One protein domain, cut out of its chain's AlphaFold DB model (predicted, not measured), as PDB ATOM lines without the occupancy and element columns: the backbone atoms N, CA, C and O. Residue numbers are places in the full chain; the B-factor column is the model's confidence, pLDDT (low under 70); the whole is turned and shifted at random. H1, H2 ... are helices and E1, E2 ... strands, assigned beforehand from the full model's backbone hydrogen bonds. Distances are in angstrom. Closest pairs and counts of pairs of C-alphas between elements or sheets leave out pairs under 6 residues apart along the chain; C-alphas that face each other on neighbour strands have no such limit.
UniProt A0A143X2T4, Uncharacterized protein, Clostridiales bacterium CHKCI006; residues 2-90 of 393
ATOM      1  N   TYR A   2     125.399 124.665 114.979       83.69
ATOM      2  CA  TYR A   2     126.176 123.870 115.938       83.69
ATOM      3  C   TYR A   2     126.845 122.605 115.380       83.69
ATOM      4  O   TYR A   2     127.844 122.166 115.932       83.69
ATOM      5  N   SER A   3     126.379 122.053 114.253       84.81
ATOM      6  CA  SER A   3     126.973 120.836 113.672       84.81
ATOM      7  C   SER A   3     128.482 120.956 113.446       84.81
ATOM      8  O   SER A   3     129.211 120.045 113.793       84.81
ATOM      9  N   LYS A   4     128.971 122.111 112.971       88.50
ATOM     10  CA  LYS A   4     130.409 122.303 112.710       88.50
ATOM     11  C   LYS A   4     131.265 122.250 113.976       88.50
ATOM     12  O   LYS A   4     132.343 121.673 113.938       88.50
ATOM     13  N   ILE A   5     130.806 122.871 115.066       91.25
ATOM     14  CA  ILE A   5     131.556 122.886 116.330       91.25
ATOM     15  C   ILE A   5     131.479 121.522 117.028       91.25
ATOM     16  O   ILE A   5     132.468 121.081 117.602       91.25
ATOM     17  N   ILE A   6     130.345 120.819 116.896       92.19
ATOM     18  CA  ILE A   6     130.174 119.443 117.374       92.19
ATOM     19  C   ILE A   6     131.114 118.498 116.618       92.19
ATOM     20  O   ILE A   6     131.858 117.752 117.245       92.19
ATOM     21  N   ASP A   7     131.138 118.563 115.284       91.56
ATOM     22  CA  ASP A   7     132.001 117.709 114.461       91.56
ATOM     23  C   ASP A   7     133.489 117.966 114.762       91.56
ATOM     24  O   ASP A   7     134.273 117.022 114.853       91.56
ATOM     25  N   ALA A   8     133.874 119.230 114.981       92.62
ATOM     26  CA  ALA A   8     135.234 119.592 115.378       92.62
ATOM     27  C   ALA A   8     135.619 119.012 116.751       92.62
ATOM     28  O   ALA A   8     136.732 118.506 116.905       92.62
ATOM     29  N   TYR A   9     134.703 119.044 117.727       94.00
ATOM     30  CA  TYR A   9     134.916 118.420 119.033       94.00
ATOM     31  C   TYR A   9     135.071 116.899 118.896       94.00
ATOM     32  O   TYR A   9     136.086 116.348 119.313       94.00
ATOM     33  N   ILE A  10     134.124 116.227 118.230       92.25
ATOM     34  CA  ILE A  10     134.147 114.766 118.046       92.25
ATOM     35  C   ILE A  10     135.427 114.319 117.322       92.25
ATOM     36  O   ILE A  10     136.020 113.307 117.684       92.25
ATOM     37  N   GLN A  11     135.891 115.073 116.320       92.69
ATOM     38  CA  GLN A  11     137.121 114.750 115.595       92.69
ATOM     39  C   GLN A  11     138.379 114.888 116.465       92.69
ATOM     40  O   GLN A  11     139.321 114.113 116.305       92.69
ATOM     41  N   LYS A  12     138.415 115.874 117.364       92.75
ATOM     42  CA  LYS A  12     139.552 116.117 118.260       92.75
ATOM     43  C   LYS A  12     139.621 115.100 119.406       92.75
ATOM     44  O   LYS A  12     140.719 114.765 119.834       92.75
ATOM     45  N   HIS A  13     138.468 114.618 119.864       91.06
ATOM     46  CA  HIS A  13     138.308 113.760 121.042       91.06
ATOM     47  C   HIS A  13     137.992 112.296 120.680       91.06
ATOM     48  O   HIS A  13     137.350 111.583 121.446       91.06
ATOM     49  N   GLN A  14     138.407 111.833 119.491       86.31
ATOM     50  CA  GLN A  14     138.164 110.453 119.059       86.31
ATOM     51  C   GLN A  14     138.694 109.446 120.082       86.31
ATOM     52  O   GLN A  14     139.846 109.511 120.506       86.31
ATOM     53  N   THR A  15     137.848 108.483 120.429       82.69
ATOM     54  CA  THR A  15     138.158 107.431 121.388       82.69
ATOM     55  C   THR A  15     137.630 106.098 120.874       82.69
ATOM     56  O   THR A  15     136.531 106.027 120.324       82.69
ATOM     57  N   ASP A  16     138.416 105.041 121.067       81.38
ATOM     58  CA  ASP A  16     137.998 103.657 120.808       81.38
ATOM     59  C   ASP A  16     137.302 103.036 122.036       81.38
ATOM     60  O   ASP A  16     136.898 101.868 122.011       81.38
ATOM     61  N   TYR A  17     137.169 103.799 123.131       82.19
ATOM     62  CA  TYR A  17     136.499 103.347 124.345       82.19
ATOM     63  C   TYR A  17     135.026 103.046 124.063       82.19
ATOM     64  O   TYR A  17     134.290 103.886 123.550       82.19
ATOM     65  N   GLN A  18     134.593 101.841 124.428       70.75
ATOM     66  CA  GLN A  18     133.189 101.454 124.379       70.75
ATOM     67  C   GLN A  18     132.534 101.876 125.698       70.75
ATOM     68  O   GLN A  18     132.849 101.278 126.735       70.75
ATOM     69  N   PRO A  19     131.668 102.904 125.699       65.94
ATOM     70  CA  PRO A  19     131.079 103.408 126.926       65.94
ATOM     71  C   PRO A  19     130.214 102.333 127.584       65.94
ATOM     72  O   PRO A  19     129.382 101.698 126.941       65.94
ATOM     73  N   LYS A  20     130.388 102.161 128.896       83.19
ATOM     74  CA  LYS A  20     129.474 101.388 129.753       83.19
ATOM     75  C   LYS A  20     128.402 102.280 130.379       83.19
ATOM     76  O   LYS A  20     127.881 101.953 131.433       83.19
ATOM     77  N   TYR A  21     128.138 103.425 129.768       89.81
ATOM     78  CA  TYR A  21     127.271 104.463 130.302       89.81
ATOM     79  C   TYR A  21     125.971 104.477 129.519       89.81
ATOM     80  O   TYR A  21     125.984 104.466 128.288       89.81
ATOM     81  N   CYS A  22     124.859 104.515 130.235       91.31
ATOM     82  CA  CYS A  22     123.535 104.605 129.651       91.31
ATOM     83  C   CYS A  22     123.003 106.020 129.836       91.31
ATOM     84  O   CYS A  22     123.066 106.579 130.931       91.31
ATOM     85  N   TYR A  23     122.508 106.605 128.747       92.31
ATOM     86  CA  TYR A  23     121.790 107.873 128.802       92.31
ATOM     87  C   TYR A  23     120.539 107.701 129.660       92.31
ATOM     88  O   TYR A  23     119.760 106.774 129.430       92.31
ATOM     89  N   HIS A  24     120.363 108.590 130.631       92.75
ATOM     90  CA  HIS A  24     119.151 108.665 131.427       92.75
ATOM     91  C   HIS A  24     118.238 109.758 130.876       92.75
ATOM     92  O   HIS A  24     117.164 109.438 130.386       92.75
ATOM     93  N   SER A  25     118.659 111.023 130.934       92.88
ATOM     94  CA  SER A  25     117.836 112.169 130.529       92.88
ATOM     95  C   SER A  25     118.681 113.423 130.282       92.88
ATOM     96  O   SER A  25     119.897 113.447 130.519       92.88
ATOM     97  N   CYS A  26     118.037 114.487 129.802       94.12
ATOM     98  CA  CYS A  26     118.661 115.772 129.516       94.12
ATOM     99  C   CYS A  26     117.810 116.932 130.052       94.12
ATOM    100  O   CYS A  26     116.592 116.892 130.024       94.12
ATOM    101  N   ASP A  27     118.435 118.008 130.511       94.62
ATOM    102  CA  ASP A  27     117.764 119.275 130.774       94.62
ATOM    103  C   ASP A  27     118.424 120.381 129.962       94.62
ATOM    104  O   ASP A  27     119.643 120.583 129.977       94.62
ATOM    105  N   ARG A  28     117.600 121.133 129.244       93.12
ATOM    106  CA  ARG A  28     118.047 122.289 128.483       93.12
ATOM    107  C   ARG A  28     117.879 123.519 129.362       93.12
ATOM    108  O   ARG A  28     116.767 123.996 129.562       93.12
ATOM    109  N   LEU A  29     118.988 124.070 129.845       91.38
ATOM    110  CA  LEU A  29     118.956 125.239 130.730       91.38
ATOM    111  C   LEU A  29     118.689 126.537 129.962       91.38
ATOM    112  O   LEU A  29     117.960 127.418 130.419       91.38
ATOM    113  N   ASP A  30     119.293 126.657 128.782       90.88
ATOM    114  CA  ASP A  30     119.148 127.805 127.897       90.88
ATOM    115  C   ASP A  30     119.339 127.393 126.426       90.88
ATOM    116  O   ASP A  30     119.319 126.215 126.067       90.88
ATOM    117  N   GLU A  31     119.472 128.365 125.523       87.69
ATOM    118  CA  GLU A  31     119.578 128.072 124.095       87.69
ATOM    119  C   GLU A  31     120.848 127.293 123.693       87.69
ATOM    120  O   GLU A  31     120.853 126.661 122.632       87.69
ATOM    121  N   LYS A  32     121.895 127.334 124.519       91.50
ATOM    122  CA  LYS A  32     123.243 126.807 124.265       91.50
ATOM    123  C   LYS A  32     123.723 125.800 125.311       91.50
ATOM    124  O   LYS A  32     124.661 125.067 125.009       91.50
ATOM    125  N   THR A  33     123.118 125.774 126.494       94.44
ATOM    126  CA  THR A  33     123.561 124.949 127.624       94.44
ATOM    127  C   THR A  33     122.629 123.765 127.855       94.44
ATOM    128  O   THR A  33     121.414 123.934 127.992       94.44
ATOM    129  N   PHE A  34     123.215 122.574 127.947       95.50
ATOM    130  CA  PHE A  34     122.527 121.309 128.186       95.50
ATOM    131  C   PHE A  34     123.171 120.587 129.365       95.50
ATOM    132  O   PHE A  34     124.396 120.506 129.444       95.50
ATOM    133  N   LYS A  35     122.352 120.038 130.255       96.62
ATOM    134  CA  LYS A  35     122.774 119.126 131.311       96.62
ATOM    135  C   LYS A  35     122.293 117.733 130.985       96.62
ATOM    136  O   LYS A  35     121.130 117.537 130.687       96.62
ATOM    137  N   PHE A  36     123.183 116.773 131.073       96.44
ATOM    138  CA  PHE A  36     122.904 115.377 130.837       96.44
ATOM    139  C   PHE A  36     123.034 114.609 132.137       96.44
ATOM    140  O   PHE A  36     123.903 114.904 132.960       96.44
ATOM    141  N   HIS A  37     122.178 113.612 132.283       95.62
ATOM    142  CA  HIS A  37     122.270 112.584 133.299       95.62
ATOM    143  C   HIS A  37     122.509 111.256 132.582       95.62
ATOM    144  O   HIS A  37     121.758 110.858 131.692       95.62
ATOM    145  N   TYR A  38     123.605 110.608 132.941       94.88
ATOM    146  CA  TYR A  38     123.969 109.256 132.553       94.88
ATOM    147  C   TYR A  38     124.056 108.400 133.807       94.88
ATOM    148  O   TYR A  38     124.201 108.910 134.916       94.88
ATOM    149  N   TYR A  39     124.030 107.090 133.630       93.50
ATOM    150  CA  TYR A  39     124.289 106.177 134.727       93.50
ATOM    151  C   TYR A  39     125.059 104.944 134.271       93.50
ATOM    152  O   TYR A  39     125.093 104.584 133.092       93.50
ATOM    153  N   VAL A  40     125.692 104.293 135.238       93.00
ATOM    154  CA  VAL A  40     126.331 102.985 135.096       93.00
ATOM    155  C   VAL A  40     125.993 102.140 136.314       93.00
ATOM    156  O   VAL A  40     125.790 102.680 137.400       93.00
ATOM    157  N   ARG A  41     125.941 100.815 136.167       90.50
ATOM    158  CA  ARG A  41     125.901  99.911 137.321       90.50
ATOM    159  C   ARG A  41     127.267  99.292 137.571       90.50
ATOM    160  O   ARG A  41     127.918  98.795 136.650       90.50
ATOM    161  N   ASP A  42     127.701  99.327 138.825       88.38
ATOM    162  CA  ASP A  42     128.953  98.712 139.253       88.38
ATOM    163  C   ASP A  42     128.852  97.164 139.270       88.38
ATOM    164  O   ASP A  42     127.785  96.596 139.012       88.38
ATOM    165  N   PRO A  43     129.933  96.422 139.580       88.38
ATOM    166  CA  PRO A  43     129.875  94.958 139.667       88.38
ATOM    167  C   PRO A  43     128.926  94.406 140.750       88.38
ATOM    168  O   PRO A  43     128.596  93.217 140.712       88.38
ATOM    169  N   GLN A  44     128.510  95.232 141.717       87.94
ATOM    170  CA  GLN A  44     127.487  94.914 142.721       87.94
ATOM    171  C   GLN A  44     126.075  95.314 142.263       87.94
ATOM    172  O   GLN A  44     125.116  95.109 143.003       87.94
ATOM    173  N   LEU A  45     125.946  95.823 141.034       87.50
ATOM    174  CA  LEU A  45     124.722  96.309 140.400       87.50
ATOM    175  C   LEU A  45     124.140  97.577 141.044       87.50
ATOM    176  O   LEU A  45     122.980  97.919 140.796       87.50
ATOM    177  N   LEU A  46     124.947  98.302 141.823       89.38
ATOM    178  CA  LEU A  46     124.590  99.610 142.360       89.38
ATOM    179  C   LEU A  46     124.730 100.666 141.266       89.38
ATOM    180  O   LEU A  46     125.743 100.724 140.569       89.38
ATOM    181  N   GLN A  47     123.696 101.491 141.121       91.38
ATOM    182  CA  GLN A  47     123.684 102.586 140.160       91.38
ATOM    183  C   GLN A  47     124.606 103.718 140.623       91.38
ATOM    184  O   GLN A  47     124.573 104.128 141.784       91.38
ATOM    185  N   ILE A  48     125.412 104.217 139.692       92.00
ATOM    186  CA  ILE A  48     126.265 105.390 139.829       92.00
ATOM    187  C   ILE A  48     125.789 106.399 138.790       92.00
ATOM    188  O   ILE A  48     125.861 106.135 137.588       92.00
ATOM    189  N   ASP A  49     125.297 107.535 139.272       94.12
ATOM    190  CA  ASP A  49     124.833 108.639 138.440       94.12
ATOM    191  C   ASP A  49     125.993 109.546 138.035       94.12
ATOM    192  O   ASP A  49     126.906 109.801 138.823       94.12
ATOM    193  N   ILE A  50     125.948 110.010 136.789       94.88
ATOM    194  CA  ILE A  50     126.984 110.818 136.154       94.88
ATOM    195  C   ILE A  50     126.325 112.005 135.474       94.88
ATOM    196  O   ILE A  50     125.415 111.847 134.658       94.88
ATOM    197  N   PHE A  51     126.802 113.199 135.785       95.81
ATOM    198  CA  PHE A  51     126.265 114.448 135.298       95.81
ATOM    199  C   PHE A  51     127.288 115.183 134.439       95.81
ATOM    200  O   PHE A  51     128.435 115.429 134.808       95.81
ATOM    201  N   LEU A  52     126.831 115.597 133.266       95.44
ATOM    202  CA  LEU A  52     127.641 116.269 132.260       95.44
ATOM    203  C   LEU A  52     126.951 117.562 131.846       95.44
ATOM    204  O   LEU A  52     125.757 117.573 131.570       95.44
ATOM    205  N   GLU A  53     127.696 118.654 131.754       97.06
ATOM    206  CA  GLU A  53     127.221 119.916 131.197       97.06
ATOM    207  C   GLU A  53     127.926 120.196 129.867       97.06
ATOM    208  O   GLU A  53     129.152 120.118 129.774       97.06
ATOM    209  N   ILE A  54     127.144 120.512 128.835       96.25
ATOM    210  CA  ILE A  54     127.617 120.911 127.508       96.25
ATOM    211  C   ILE A  54     127.199 122.353 127.259       96.25
ATOM    212  O   ILE A  54     126.014 122.680 127.328       96.25
ATOM    213  N   TYR A  55     128.158 123.186 126.864       95.56
ATOM    214  CA  TYR A  55     127.913 124.541 126.391       95.56
ATOM    215  C   TYR A  55     128.327 124.698 124.921       95.56
ATOM    216  O   TYR A  55     129.462 124.426 124.528       95.56
ATOM    217  N   LEU A  56     127.383 125.153 124.089       92.81
ATOM    218  CA  LEU A  56     127.566 125.393 122.655       92.81
ATOM    219  C   LEU A  56     127.919 126.864 122.370       92.81
ATOM    220  O   LEU A  56     127.093 127.647 121.880       92.81
ATOM    221  N   GLY A  57     129.153 127.242 122.703       90.31
ATOM    222  CA  GLY A  57     129.724 128.564 122.447       90.31
ATOM    223  C   GLY A  57     130.294 128.723 121.033       90.31
ATOM    224  O   GLY A  57     129.726 128.237 120.053       90.31
ATOM    225  N   ASP A  58     131.420 129.434 120.935       89.75
ATOM    226  CA  ASP A  58     132.244 129.462 119.714       89.75
ATOM    227  C   ASP A  58     132.972 128.121 119.510       89.75
ATOM    228  O   ASP A  58     133.158 127.672 118.377       89.75
ATOM    229  N   GLU A  59     133.302 127.453 120.616       91.62
ATOM    230  CA  GLU A  59     133.739 126.062 120.695       91.62
ATOM    231  C   GLU A  59     132.806 125.292 121.643       91.62
ATOM    232  O   GLU A  59     132.038 125.888 122.404       91.62
ATOM    233  N   VAL A  60     132.835 123.961 121.560       94.94
ATOM    234  CA  VAL A  60     132.102 123.100 122.493       94.94
ATOM    235  C   VAL A  60     132.895 123.002 123.789       94.94
ATOM    236  O   VAL A  60     134.038 122.544 123.784       94.94
ATOM    237  N   GLU A  61     132.269 123.393 124.892       95.56
ATOM    238  CA  GLU A  61     132.804 123.199 126.236       95.56
ATOM    239  C   GLU A  61     132.036 122.074 126.922       95.56
ATOM    240  O   GLU A  61     130.804 122.035 126.882       95.56
ATOM    241  N   VAL A  62     132.773 121.153 127.539       95.31
ATOM    242  CA  VAL A  62     132.214 119.996 128.235       95.31
ATOM    243  C   VAL A  62     132.757 119.954 129.651       95.31
ATOM    244  O   VAL A  62     133.967 120.039 129.862       95.31
ATOM    245  N   LYS A  63     131.857 119.800 130.620       94.94
ATOM    246  CA  LYS A  63     132.182 119.667 132.034       94.94
ATOM    247  C   LYS A  63     131.495 118.431 132.605       94.94
ATOM    248  O   LYS A  63     130.289 118.447 132.832       94.94
ATOM    249  N   VAL A  64     132.272 117.386 132.866       92.75
ATOM    250  CA  VAL A  64     131.839 116.232 133.668       92.75
ATOM    251  C   VAL A  64     131.940 116.620 135.146       92.75
ATOM    252  O   VAL A  64     132.913 117.269 135.542       92.75
ATOM    253  N   LEU A  65     130.916 116.317 135.946       89.50
ATOM    254  CA  LEU A  65     130.876 116.677 137.369       89.50
ATOM    255  C   LEU A  65     131.548 115.623 138.261       89.50
ATOM    256  O   LEU A  65     131.971 115.944 139.373       89.50
ATOM    257  N   GLU A  66     131.679 114.401 137.760       90.44
ATOM    258  CA  GLU A  66     132.294 113.254 138.416       90.44
ATOM    259  C   GLU A  66     133.774 113.101 138.043       90.44
ATOM    260  O   GLU A  66     134.235 113.543 136.989       90.44
ATOM    261  N   ASP A  67     134.526 112.440 138.921       89.62
ATOM    262  CA  ASP A  67     135.939 112.124 138.710       89.62
ATOM    263  C   ASP A  67     136.069 110.849 137.858       89.62
ATOM    264  O   ASP A  67     136.118 109.734 138.383       89.62
ATOM    265  N   LEU A  68     136.043 111.016 136.532       88.69
ATOM    266  CA  LEU A  68     136.174 109.942 135.541       88.69
ATOM    267  C   LEU A  68     137.497 110.044 134.774       88.69
ATOM    268  O   LEU A  68     138.099 111.113 134.649       88.69
ATOM    269  N   HIS A  69     137.948 108.922 134.206       89.25
ATOM    270  CA  HIS A  69     139.121 108.917 133.338       89.25
ATOM    271  C   HIS A  69     138.847 109.695 132.034       89.25
ATOM    272  O   HIS A  69     137.749 109.635 131.488       89.25
ATOM    273  N   GLU A  70     139.862 110.367 131.476       88.62
ATOM    274  CA  GLU A  70     139.737 111.248 130.297       88.62
ATOM    275  C   GLU A  70     139.015 110.582 129.107       88.62
ATOM    276  O   GLU A  70     138.049 111.125 128.584       88.62
ATOM    277  N   HIS A  71     139.399 109.353 128.743       88.50
ATOM    278  CA  HIS A  71     138.725 108.593 127.676       88.50
ATOM    279  C   HIS A  71     137.239 108.290 127.930       88.50
ATOM    280  O   HIS A  71     136.485 108.112 126.974       88.50
ATOM    281  N   GLU A  72     136.820 108.198 129.193       90.38
ATOM    282  CA  GLU A  72     135.419 107.985 129.564       90.38
ATOM    283  C   GLU A  72     134.632 109.287 129.443       90.38
ATOM    284  O   GLU A  72     133.538 109.286 128.877       90.38
ATOM    285  N   CYS A  73     135.232 110.398 129.885       91.62
ATOM    286  CA  CYS A  73     134.704 111.741 129.670       91.62
ATOM    287  C   CYS A  73     134.474 112.007 128.177       91.62
ATOM    288  O   CYS A  73     133.378 112.416 127.801       91.62
ATOM    289  N   ASP A  74     135.467 111.723 127.326       92.31
ATOM    290  CA  ASP A  74     135.361 111.899 125.873       92.31
ATOM    291  C   ASP A  74     134.226 111.046 125.280       92.31
ATOM    292  O   ASP A  74     133.434 111.536 124.475       92.31
ATOM    293  N   ALA A  75     134.099 109.782 125.698       91.25
ATOM    294  CA  ALA A  75     133.068 108.882 125.181       91.25
ATOM    295  C   ALA A  75     131.643 109.349 125.535       91.25
ATOM    296  O   ALA A  75     130.781 109.397 124.655       91.25
ATOM    297  N   ILE A  76     131.401 109.730 126.796       93.44
ATOM    298  CA  ILE A  76     130.097 110.253 127.239       93.44
ATOM    299  C   ILE A  76     129.802 111.595 126.559       93.44
ATOM    300  O   ILE A  76     128.688 111.825 126.092       93.44
ATOM    301  N   ALA A  77     130.804 112.470 126.445       94.19
ATOM    302  CA  ALA A  77     130.667 113.756 125.774       94.19
ATOM    303  C   ALA A  77     130.277 113.596 124.299       94.19
ATOM    304  O   ALA A  77     129.384 114.292 123.816       94.19
ATOM    305  N   ILE A  78     130.914 112.667 123.579       93.56
ATOM    306  CA  ILE A  78     130.599 112.377 122.177       93.56
ATOM    307  C   ILE A  78     129.165 111.859 122.033       93.56
ATOM    308  O   ILE A  78     128.450 112.317 121.137       93.56
ATOM    309  N   ASP A  79     128.727 110.935 122.893       92.62
ATOM    310  CA  ASP A  79     127.344 110.440 122.883       92.62
ATOM    311  C   ASP A  79     126.338 111.582 123.115       92.62
ATOM    312  O   ASP A  79     125.450 111.815 122.287       92.62
ATOM    313  N   ALA A  80     126.551 112.381 124.161       94.06
ATOM    314  CA  ALA A  80     125.703 113.518 124.493       94.06
ATOM    315  C   ALA A  80     125.651 114.551 123.353       94.06
ATOM    316  O   ALA A  80     124.577 115.008 122.961       94.06
ATOM    317  N   LEU A  81     126.787 114.874 122.726       93.94
ATOM    318  CA  LEU A  81     126.835 115.792 121.584       93.94
ATOM    319  C   LEU A  81     126.100 115.250 120.351       93.94
ATOM    320  O   LEU A  81     125.460 116.021 119.627       93.94
ATOM    321  N   ASN A  82     126.148 113.937 120.109       91.12
ATOM    322  CA  ASN A  82     125.365 113.310 119.043       91.12
ATOM    323  C   ASN A  82     123.854 113.458 119.292       91.12
ATOM    324  O   ASN A  82     123.119 113.727 118.334       91.12
ATOM    325  N   ARG A  83     123.403 113.377 120.552       90.44
ATOM    326  CA  ARG A  83     122.010 113.651 120.953       90.44
ATOM    327  C   ARG A  83     121.638 115.121 120.766       90.44
ATOM    328  O   ARG A  83     120.676 115.430 120.060       90.44
ATOM    329  N   VAL A  84     122.470 116.046 121.254       90.56
ATOM    330  CA  VAL A  84     122.291 117.499 121.050       90.56
ATOM    331  C   VAL A  84     122.189 117.854 119.563       90.56
ATOM    332  O   VAL A  84     121.371 118.689 119.165       90.56
ATOM    333  N   ARG A  85     122.984 117.209 118.701       87.50
ATOM    334  CA  ARG A  85     122.900 117.384 117.243       87.50
ATOM    335  C   ARG A  85     121.530 116.975 116.694       87.50
ATOM    336  O   ARG A  85     121.033 117.627 115.774       87.50
ATOM    337  N   GLY A  86     120.919 115.924 117.239       81.88
ATOM    338  CA  GLY A  86     119.552 115.517 116.915       81.88
ATOM    339  C   GLY A  86     118.523 116.585 117.294       81.88
ATOM    340  O   GLY A  86     117.679 116.945 116.469       81.88
ATOM    341  N   TYR A  87     118.640 117.149 118.497       81.88
ATOM    342  CA  TYR A  87     117.681 118.121 119.028       81.88
ATOM    343  C   TYR A  87     117.782 119.509 118.387       81.88
ATOM    344  O   TYR A  87     116.783 120.098 117.970       81.88
ATOM    345  N   THR A  88     118.999 120.039 118.255       79.19
ATOM    346  CA  THR A  88     119.246 121.435 117.843       79.19
ATOM    347  C   THR A  88     118.945 121.730 116.373       79.19
ATOM    348  O   THR A  88     118.877 122.891 115.969       79.19
ATOM    349  N   ASN A  89     118.726 120.696 115.559       76.62
ATOM    350  CA  ASN A  89     118.324 120.844 114.162       76.62
ATOM    351  C   ASN A  89     116.808 121.027 113.981       76.62
ATOM    352  O   ASN A  89     116.339 121.164 112.849       76.62
ATOM    353  N   ARG A  90     116.028 121.019 115.069       84.06
ATOM    354  CA  ARG A  90     114.563 121.054 115.025       84.06
ATOM    355  C   ARG A  90     114.023 122.328 115.660       84.06
ATOM    356  O   ARG A  90     114.598 122.892 116.584       84.06
TER     357      ARG A  90
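AT A GLANCE: This is residues 2 to 90 of the 393 residues of an uncharacterized protein of Clostridiales bacterium CHKCI006 (UniProt A0A143X2T4). A twisted sheet of four strands curls round one long helix, H2, and covers it from one side, while the sheet's other face is bare. The shorter helix H1 packs beside H2, close to the sheet's E4 edge, and the long hairpin of E2 and E3 lies along the longest axis. The printed part has 89 residues, with two named helices and four named strands in the order H1, E1, E2, E3, E4, H2. The sheet order is E1, E2, E3, E4, all antiparallel, and the class is mixed, helices and strands. The whole is compact, with a radius of gyration of the C-alphas of 12.9 A, and only just elongated, spanning 41 by 27 by 20 A.

IN THESE COORDINATES: In the sheet, E3, residues 47 to 56, is 29.0 A from first to last C-alpha, and E2, residues 33 to 41, is 27.0 A. The edge strands are E1, residues 22 to 28, 18.6 A, and E4, residues 60 to 64, 13.1 A. H2, residues 70 to 88, is 26.1 A long and ends with C-alpha 88 at (119.246, 121.435, 117.843). H1, residues 3 to 12, is 14.2 A long and begins with C-alpha 3 at (126.973, 120.836, 113.672).

HOW THE PARTS SIT: The strands form a meander, each the antiparallel neighbour of the one before, in three hairpins. In E1 and E2, N 27 and O 35 are within hydrogen-bond range at 2.7 A. In E2 and E3, N 36 and O 52 are 2.7 A apart, and in E3 and E4, N 53 and O 63 are 2.8 A apart. H1 and H2 are on one face of the sheet, which gives two layers, helices and sheet. The sheet curls round H2; the closest C-alphas of H2 and E4 are those of Cys 73 and Val 64, 6.7 A apart. E1 and H2 are near each other, with 10 pairs of C-alphas within 10 A. H2 touches H1 with residues 78 to 85 alone, closest at the C-alphas of Ile 78 and Ile 10, 5.9 A, at a shallow tilt of 14 degrees, opposite ways. The closest C-alphas of H1 and E4 are those of Ile 5 and Val 60, 6.2 A apart. E1 and E4 are apart. In H1 and H2 every O i to N i+4 pair is within hydrogen-bond range.

THE WHOLE: The two C-alphas farthest apart, those of Gln 44 and Asp 58, are 41.8 A apart. The printed part has no cut. No link is long: H1 to E1, with 9 residues between them, is short, and the other four are tight. The mean pLDDT of the printed part is 90.3, and one residue, Pro 19, is under 70.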